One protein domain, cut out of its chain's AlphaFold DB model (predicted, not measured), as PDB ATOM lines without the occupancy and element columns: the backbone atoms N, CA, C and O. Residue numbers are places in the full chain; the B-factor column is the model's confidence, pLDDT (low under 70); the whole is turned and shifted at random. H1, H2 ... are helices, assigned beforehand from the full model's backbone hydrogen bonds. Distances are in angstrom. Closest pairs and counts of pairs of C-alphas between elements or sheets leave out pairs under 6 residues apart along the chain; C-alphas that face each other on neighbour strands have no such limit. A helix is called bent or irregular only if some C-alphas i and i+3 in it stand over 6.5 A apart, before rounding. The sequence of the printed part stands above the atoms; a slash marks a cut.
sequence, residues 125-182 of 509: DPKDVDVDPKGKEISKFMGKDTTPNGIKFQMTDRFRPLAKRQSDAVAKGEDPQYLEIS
ATOM      1  N   ASP A 125     -23.873  20.242 -41.235       75.06
ATOM      2  CA  ASP A 125     -24.038  21.121 -42.389       75.06
ATOM      3  C   ASP A 125     -24.319  22.576 -41.943       75.06
ATOM      4  O   ASP A 125     -25.252  22.808 -41.166       75.06
ATOM      5  N   PRO A 126     -23.542  23.575 -42.413       76.31
ATOM      6  CA  PRO A 126     -23.757  24.987 -42.102       76.31
ATOM      7  C   PRO A 126     -25.138  25.548 -42.466       76.31
ATOM      8  O   PRO A 126     -25.521  26.566 -41.886       76.31
ATOM      9  N   LYS A 127     -25.877  24.928 -43.400       76.69
ATOM     10  CA  LYS A 127     -27.227  25.375 -43.797       76.69
ATOM     11  C   LYS A 127     -28.264  25.164 -42.688       76.69
ATOM     12  O   LYS A 127     -29.176  25.970 -42.538       76.69
ATOM     13  N   ASP A 128     -28.085  24.121 -41.875       74.12
ATOM     14  CA  ASP A 128     -29.009  23.720 -40.807       74.12
ATOM     15  C   ASP A 128     -28.717  24.464 -39.484       74.12
ATOM     16  O   ASP A 128     -29.310  24.198 -38.431       74.12
ATOM     17  N   VAL A 129     -27.782  25.420 -39.522       72.88
ATOM     18  CA  VAL A 129     -27.330  26.210 -38.376       72.88
ATOM     19  C   VAL A 129     -28.150  27.485 -38.251       72.88
ATOM     20  O   VAL A 129     -28.050  28.403 -39.057       72.88
ATOM     21  N   ASP A 130     -28.908  27.582 -37.164       67.50
ATOM     22  CA  ASP A 130     -29.605  28.812 -36.800       67.50
ATOM     23  C   ASP A 130     -28.613  29.902 -36.373       67.50
ATOM     24  O   ASP A 130     -27.958  29.817 -35.330       67.50
ATOM     25  N   VAL A 131     -28.510  30.917 -37.225       68.62
ATOM     26  CA  VAL A 131     -27.521  31.996 -37.161       68.62
ATOM     27  C   VAL A 131     -27.935  33.107 -36.178       68.62
ATOM     28  O   VAL A 131     -27.118  33.968 -35.850       68.62
ATOM     29  N   ASP A 132     -29.186  33.119 -35.696       67.19
ATOM     30  CA  ASP A 132     -29.779  34.269 -34.994       67.19
ATOM     31  C   ASP A 132     -30.629  33.829 -33.767       67.19
ATOM     32  O   ASP A 132     -31.854  33.999 -33.733       67.19
ATOM     33  N   PRO A 133     -29.995  33.262 -32.717       57.75
ATOM     34  CA  PRO A 133     -30.620  32.354 -31.738       57.75
ATOM     35  C   PRO A 133     -31.678  32.959 -30.797       57.75
ATOM     36  O   PRO A 133     -32.282  32.226 -30.011       57.75
ATOM     37  N   LYS A 134     -31.954  34.268 -30.866       63.31
ATOM     38  CA  LYS A 134     -32.856  34.974 -29.932       63.31
ATOM     39  C   LYS A 134     -34.270  34.383 -29.876       63.31
ATOM     40  O   LYS A 134     -34.889  34.377 -28.815       63.31
ATOM     41  N   GLY A 135     -34.772  33.840 -30.989       59.97
ATOM     42  CA  GLY A 135     -36.068  33.150 -31.012       59.97
ATOM     43  C   GLY A 135     -36.090  31.882 -30.146       59.97
ATOM     44  O   GLY A 135     -37.094  31.608 -29.494       59.97
ATOM     45  N   LYS A 136     -34.976  31.134 -30.097       62.00
ATOM     46  CA  LYS A 136     -34.832  29.888 -29.320       62.00
ATOM     47  C   LYS A 136     -34.622  30.116 -27.829       62.00
ATOM     48  O   LYS A 136     -34.936  29.240 -27.028       62.00
ATOM     49  N   GLU A 137     -34.066  31.257 -27.444       66.69
ATOM     50  CA  GLU A 137     -33.932  31.621 -26.032       66.69
ATOM     51  C   GLU A 137     -35.297  31.992 -25.453       66.69
ATOM     52  O   GLU A 137     -35.702  31.424 -24.443       66.69
ATOM     53  N   ILE A 138     -36.057  32.843 -26.148       63.97
ATOM     54  CA  ILE A 138     -37.394  33.263 -25.707       63.97
ATOM     55  C   ILE A 138     -38.384  32.081 -25.724       63.97
ATOM     56  O   ILE A 138     -39.162  31.932 -24.780       63.97
ATOM     57  N   SER A 139     -38.321  31.175 -26.714       65.38
ATOM     58  CA  SER A 139     -39.225  30.011 -26.773       65.38
ATOM     59  C   SER A 139     -39.095  29.075 -25.569       65.38
ATOM     60  O   SER A 139     -40.096  28.517 -25.130       65.38
ATOM     61  N   LYS A 140     -37.896  28.932 -24.980       74.38
ATOM     62  CA  LYS A 140     -37.687  28.095 -23.778       74.38
ATOM     63  C   LYS A 140     -38.519  28.564 -22.581       74.38
ATOM     64  O   LYS A 140     -38.928  27.735 -21.776       74.38
ATOM     65  N   PHE A 141     -38.779  29.868 -22.476       72.31
ATOM     66  CA  PHE A 141     -39.553  30.462 -21.383       72.31
ATOM     67  C   PHE A 141     -41.052  30.596 -21.699       72.31
ATOM     68  O   PHE A 141     -41.844  30.813 -20.787       72.31
ATOM     69  N   MET A 142     -41.461  30.443 -22.965       71.81
ATOM     70  CA  MET A 142     -42.852  30.613 -23.421       71.81
ATOM     71  C   MET A 142     -43.611  29.293 -23.664       71.81
ATOM     72  O   MET A 142     -44.687  29.296 -24.261       71.81
ATOM     73  N   GLY A 143     -43.087  28.164 -23.180       65.50
ATOM     74  CA  GLY A 143     -43.771  26.868 -23.215       65.50
ATOM     75  C   GLY A 143     -43.748  26.153 -24.574       65.50
ATOM     76  O   GLY A 143     -43.307  26.689 -25.589       65.50
ATOM     77  N   LYS A 144     -44.214  24.896 -24.574       65.06
ATOM     78  CA  LYS A 144     -44.061  23.941 -25.690       65.06
ATOM     79  C   LYS A 144     -44.708  24.402 -27.003       65.06
ATOM     80  O   LYS A 144     -44.200  24.070 -28.070       65.06
ATOM     81  N   ASP A 145     -45.794  25.164 -26.918       69.38
ATOM     82  CA  ASP A 145     -46.589  25.586 -28.076       69.38
ATOM     83  C   ASP A 145     -46.011  26.835 -28.777       69.38
ATOM     84  O   ASP A 145     -46.428  27.191 -29.879       69.38
ATOM     85  N   THR A 146     -45.017  27.496 -28.167       67.75
ATOM     86  CA  THR A 146     -44.416  28.728 -28.690       67.75
ATOM     87  C   THR A 146     -43.135  28.429 -29.472       67.75
ATOM     88  O   THR A 146     -42.073  28.195 -28.896       67.75
ATOM     89  N   THR A 147     -43.193  28.485 -30.804       78.00
ATOM     90  CA  THR A 147     -42.013  28.245 -31.653       78.00
ATOM     91  C   THR A 147     -41.115  29.490 -31.793       78.00
ATOM     92  O   THR A 147     -41.617  30.620 -31.776       78.00
ATOM     93  N   PRO A 148     -39.793  29.324 -32.025       73.12
ATOM     94  CA  PRO A 148     -38.876  30.433 -32.320       73.12
ATOM     95  C   PRO A 148     -39.338  31.320 -33.484       73.12
ATOM     96  O   PRO A 148     -39.240  32.546 -33.416       73.12
ATOM     97  N   ASN A 149     -39.892  30.702 -34.534       75.19
ATOM     98  CA  ASN A 149     -40.424  31.412 -35.696       75.19
ATOM     99  C   ASN A 149     -41.738  32.137 -35.372       75.19
ATOM    100  O   ASN A 149     -41.935  33.245 -35.860       75.19
ATOM    101  N   GLY A 150     -42.593  31.584 -34.503       78.50
ATOM    102  CA  GLY A 150     -43.790  32.269 -34.008       78.50
ATOM    103  C   GLY A 150     -43.465  33.544 -33.221       78.50
ATOM    104  O   GLY A 150     -44.095  34.576 -33.439       78.50
ATOM    105  N   ILE A 151     -42.431  33.511 -32.370       78.25
ATOM    106  CA  ILE A 151     -41.925  34.704 -31.664       78.25
ATOM    107  C   ILE A 151     -41.340  35.716 -32.655       78.25
ATOM    108  O   ILE A 151     -41.646  36.906 -32.570       78.25
ATOM    109  N   LYS A 152     -40.526  35.250 -33.614       76.31
ATOM    110  CA  LYS A 152     -39.938  36.100 -34.661       76.31
ATOM    111  C   LYS A 152     -41.029  36.827 -35.454       76.31
ATOM    112  O   LYS A 152     -40.962  38.046 -35.546       76.31
ATOM    113  N   PHE A 153     -42.052  36.101 -35.908       79.50
ATOM    114  CA  PHE A 153     -43.225  36.617 -36.623       79.50
ATOM    115  C   PHE A 153     -44.017  37.647 -35.802       79.50
ATOM    116  O   PHE A 153     -44.334  38.725 -36.293       79.50
ATOM    117  N   GLN A 154     -44.291  37.382 -34.518       78.88
ATOM    118  CA  GLN A 154     -44.942  38.381 -33.658       78.88
ATOM    119  C   GLN A 154     -44.102  39.663 -33.524       78.88
ATOM    120  O   GLN A 154     -44.652  40.767 -33.551       78.88
ATOM    121  N   MET A 155     -42.776  39.536 -33.417       78.00
ATOM    122  CA  MET A 155     -41.867  40.681 -33.352       78.00
ATOM    123  C   MET A 155     -41.784  41.463 -34.667       78.00
ATOM    124  O   MET A 155     -41.827  42.693 -34.628       78.00
ATOM    125  N   THR A 156     -41.698  40.796 -35.821       76.81
ATOM    126  CA  THR A 156     -41.590  41.460 -37.132       76.81
ATOM    127  C   THR A 156     -42.899  42.078 -37.606       76.81
ATOM    128  O   THR A 156     -42.865  43.193 -38.120       76.81
ATOM    129  N   ASP A 157     -44.033  41.412 -37.385       72.88
ATOM    130  CA  ASP A 157     -45.292  41.725 -38.081       72.88
ATOM    131  C   ASP A 157     -46.311  42.435 -37.177       72.88
ATOM    132  O   ASP A 157     -47.259  43.052 -37.665       72.88
ATOM    133  N   ARG A 158     -46.133  42.373 -35.847       73.88
ATOM    134  CA  ARG A 158     -47.012  43.050 -34.876       73.88
ATOM    135  C   ARG A 158     -46.274  44.097 -34.058       73.88
ATOM    136  O   ARG A 158     -46.621  45.271 -34.136       73.88
ATOM    137  N   PHE A 159     -45.244  43.710 -33.307       78.94
ATOM    138  CA  PHE A 159     -44.579  44.651 -32.401       78.94
ATOM    139  C   PHE A 159     -43.786  45.731 -33.146       78.94
ATOM    140  O   PHE A 159     -43.907  46.904 -32.801       78.94
ATOM    141  N   ARG A 160     -43.039  45.391 -34.206       79.50
ATOM    142  CA  ARG A 160     -42.253  46.381 -34.964       79.50
ATOM    143  C   ARG A 160     -43.111  47.416 -35.720       79.50
ATOM    144  O   ARG A 160     -42.778  48.596 -35.624       79.50
ATOM    145  N   PRO A 161     -44.224  47.063 -36.402       79.19
ATOM    146  CA  PRO A 161     -45.101  48.057 -37.025       79.19
ATOM    147  C   PRO A 161     -45.878  48.899 -36.007       79.19
ATOM    148  O   PRO A 161     -46.158  50.061 -36.284       79.19
ATOM    149  N   LEU A 162     -46.202  48.355 -34.827       78.19
ATOM    150  CA  LEU A 162     -46.799  49.134 -33.736       78.19
ATOM    151  C   LEU A 162     -45.806  50.139 -33.149       78.19
ATOM    152  O   LEU A 162     -46.144  51.313 -33.052       78.19
ATOM    153  N   ALA A 163     -44.575  49.710 -32.862       80.38
ATOM    154  CA  ALA A 163     -43.512  50.600 -32.404       80.38
ATOM    155  C   ALA A 163     -43.240  51.725 -33.417       80.38
ATOM    156  O   ALA A 163     -43.108  52.876 -33.008       80.38
ATOM    157  N   LYS A 164     -43.251  51.427 -34.730       80.12
ATOM    158  CA  LYS A 164     -43.156  52.470 -35.762       80.12
ATOM    159  C   LYS A 164     -44.353  53.431 -35.719       80.12
ATOM    160  O   LYS A 164     -44.150  54.632 -35.667       80.12
ATOM    161  N   ARG A 165     -45.600  52.943 -35.665       77.25
ATOM    162  CA  ARG A 165     -46.776  53.835 -35.538       77.25
ATOM    163  C   ARG A 165     -46.708  54.723 -34.292       77.25
ATOM    164  O   ARG A 165     -47.160  55.857 -34.346       77.25
ATOM    165  N   GLN A 166     -46.148  54.215 -33.194       80.69
ATOM    166  CA  GLN A 166     -45.945  54.977 -31.962       80.69
ATOM    167  C   GLN A 166     -44.859  56.050 -32.127       80.69
ATOM    168  O   GLN A 166     -45.105  57.190 -31.746       80.69
ATOM    169  N   SER A 167     -43.713  55.754 -32.756       80.25
ATOM    170  CA  SER A 167     -42.712  56.788 -33.075       80.25
ATOM    171  C   SER A 167     -43.235  57.824 -34.074       80.25
ATOM    172  O   SER A 167     -43.026  59.017 -33.876       80.25
ATOM    173  N   ASP A 168     -43.966  57.383 -35.102       79.81
ATOM    174  CA  ASP A 168     -44.547  58.242 -36.138       79.81
ATOM    175  C   ASP A 168     -45.633  59.182 -35.568       79.81
ATOM    176  O   ASP A 168     -45.879  60.240 -36.141       79.81
ATOM    177  N   ALA A 169     -46.280  58.806 -34.458       78.25
ATOM    178  CA  ALA A 169     -47.241  59.636 -33.727       78.25
ATOM    179  C   ALA A 169     -46.546  60.653 -32.812       78.25
ATOM    180  O   ALA A 169     -46.836  61.845 -32.901       78.25
ATOM    181  N   VAL A 170     -45.551  60.220 -32.019       80.38
ATOM    182  CA  VAL A 170     -44.722  61.132 -31.204       80.38
ATOM    183  C   VAL A 170     -44.077  62.208 -32.083       80.38
ATOM    184  O   VAL A 170     -44.104  63.382 -31.727       80.38
ATOM    185  N   ALA A 171     -43.574  61.835 -33.264       79.00
ATOM    186  CA  ALA A 171     -42.998  62.765 -34.238       79.00
ATOM    187  C   ALA A 171     -44.001  63.799 -34.798       79.00
ATOM    188  O   ALA A 171     -43.583  64.833 -35.310       79.00
ATOM    189  N   LYS A 172     -45.311  63.543 -34.688       80.50
ATOM    190  CA  LYS A 172     -46.400  64.457 -35.087       80.50
ATOM    191  C   LYS A 172     -47.014  65.229 -33.916       80.50
ATOM    192  O   LYS A 172     -47.908  66.040 -34.134       80.50
ATOM    193  N   GLY A 173     -46.577  64.966 -32.681       77.19
ATOM    194  CA  GLY A 173     -47.233  65.475 -31.474       77.19
ATOM    195  C   GLY A 173     -48.561  64.779 -31.137       77.19
ATOM    196  O   GLY A 173     -49.304  65.272 -30.292       77.19
ATOM    197  N   GLU A 174     -48.869  63.643 -31.770       77.25
ATOM    198  CA  GLU A 174     -50.012  62.793 -31.420       77.25
ATOM    199  C   GLU A 174     -49.655  61.919 -30.202       77.25
ATOM    200  O   GLU A 174     -48.625  61.242 -30.199       77.25
ATOM    201  N   ASP A 175     -50.511  61.891 -29.173       73.62
ATOM    202  CA  ASP A 175     -50.314  61.037 -27.992       73.62
ATOM    203  C   ASP A 175     -50.478  59.539 -28.358       73.62
ATOM    204  O   ASP A 175     -51.576  59.115 -28.752       73.62
ATOM    205  N   PRO A 176     -49.428  58.701 -28.193       72.62
ATOM    206  CA  PRO A 176     -49.474  57.275 -28.515       72.62
ATOM    207  C   PRO A 176     -50.542  56.467 -27.769       72.62
ATOM    208  O   PRO A 176     -50.860  55.359 -28.211       72.62
ATOM    209  N   GLN A 177     -51.100  56.982 -26.666       72.50
ATOM    210  CA  GLN A 177     -52.183  56.340 -25.919       72.50
ATOM    211  C   GLN A 177     -53.461  56.152 -26.761       72.50
ATOM    212  O   GLN A 177     -54.217  55.212 -26.510       72.50
ATOM    213  N   TYR A 178     -53.694  56.994 -27.775       63.59
ATOM    214  CA  TYR A 178     -54.923  56.982 -28.585       63.59
ATOM    215  C   TYR A 178     -54.779  56.286 -29.951       63.59
ATOM    216  O   TYR A 178     -55.715  56.284 -30.753       63.59
ATOM    217  N   LEU A 179     -53.634  55.656 -30.232       63.62
ATOM    218  CA  LEU A 179     -53.403  54.950 -31.494       63.62
ATOM    219  C   LEU A 179     -54.217  53.653 -31.618       63.62
ATOM    220  O   LEU A 179     -54.138  52.753 -30.783       63.62
ATOM    221  N   GLU A 180     -54.910  53.480 -32.747       62.66
ATOM    222  CA  GLU A 180     -55.525  52.197 -33.105       62.66
ATOM    223  C   GLU A 180     -54.463  51.109 -33.368       62.66
ATOM    224  O   GLU A 180     -53.777  51.086 -34.397       62.66
ATOM    225  N   ILE A 181     -54.395  50.141 -32.453       59.41
ATOM    226  CA  ILE A 181     -53.453  49.008 -32.472       59.41
ATOM    227  C   ILE A 181     -53.811  47.939 -33.540       59.41
ATOM    228  O   ILE A 181     -53.017  47.045 -33.833       59.41
ATOM    229  N   SER A 182     -54.984  48.006 -34.177       56.88
ATOM    230  CA  SER A 182     -55.429  46.991 -35.146       56.88
ATOM    231  C   SER A 182     -54.728  47.084 -36.519       56.88
ATOM    232  O   SER A 182     -54.154  48.105 -36.912       56.88
TER     233      SER A 182
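What this domain is: This is residues 125 to 182 of the 509 residues of an uncharacterized protein of Coleophoma crateriformis (UniProt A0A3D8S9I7). A free leading arm, residues 125 to 132, sticks out before a short helix, H1, which is set crosswise at the first end of one long helix, H2. H2 makes most of the length, and from its far end residues 171 to 182 fold back beside it. The 58 printed residues hold two named helices, H1 then H2, and no named strand: all helix. The whole is only just extended, close to loose, with a radius of gyration of the C-alphas of 15.9 A, and spans 50 by 25 by 16 A.

Where its parts are: H1 is residues 134 to 141, from C-alpha 134 at (-32.856, 34.974, -29.932). H2 is residues 148 to 170, 31.3 A long, ending at C-alpha 170 at (-44.722, 61.132, -31.204). H2 is neither bent nor irregular, but only just: C-alphas 156 and 159 are 6.4 A apart.

How they stand to each other: H1 and H2 touch, H2 with residues 148 to 152 alone; their closest C-alphas, of Gly 135 and Pro 148, are 4.1 A apart. Their lines are only just about perpendicular, at 72 degrees. O i to N i+4 pairs are within hydrogen-bond range in 2 of 4 for H1 and 16 of 19 for H2.

The domain as a whole: The C-alphas farthest apart, of Asp 125 and Gly 173, are 51.2 A apart. The printed part has no cut, and the link from H1 to H2 is short. Mean pLDDT of the printed part is 72.7, under 70 at residues 130 to 139, 143 to 146 and 178 to 182.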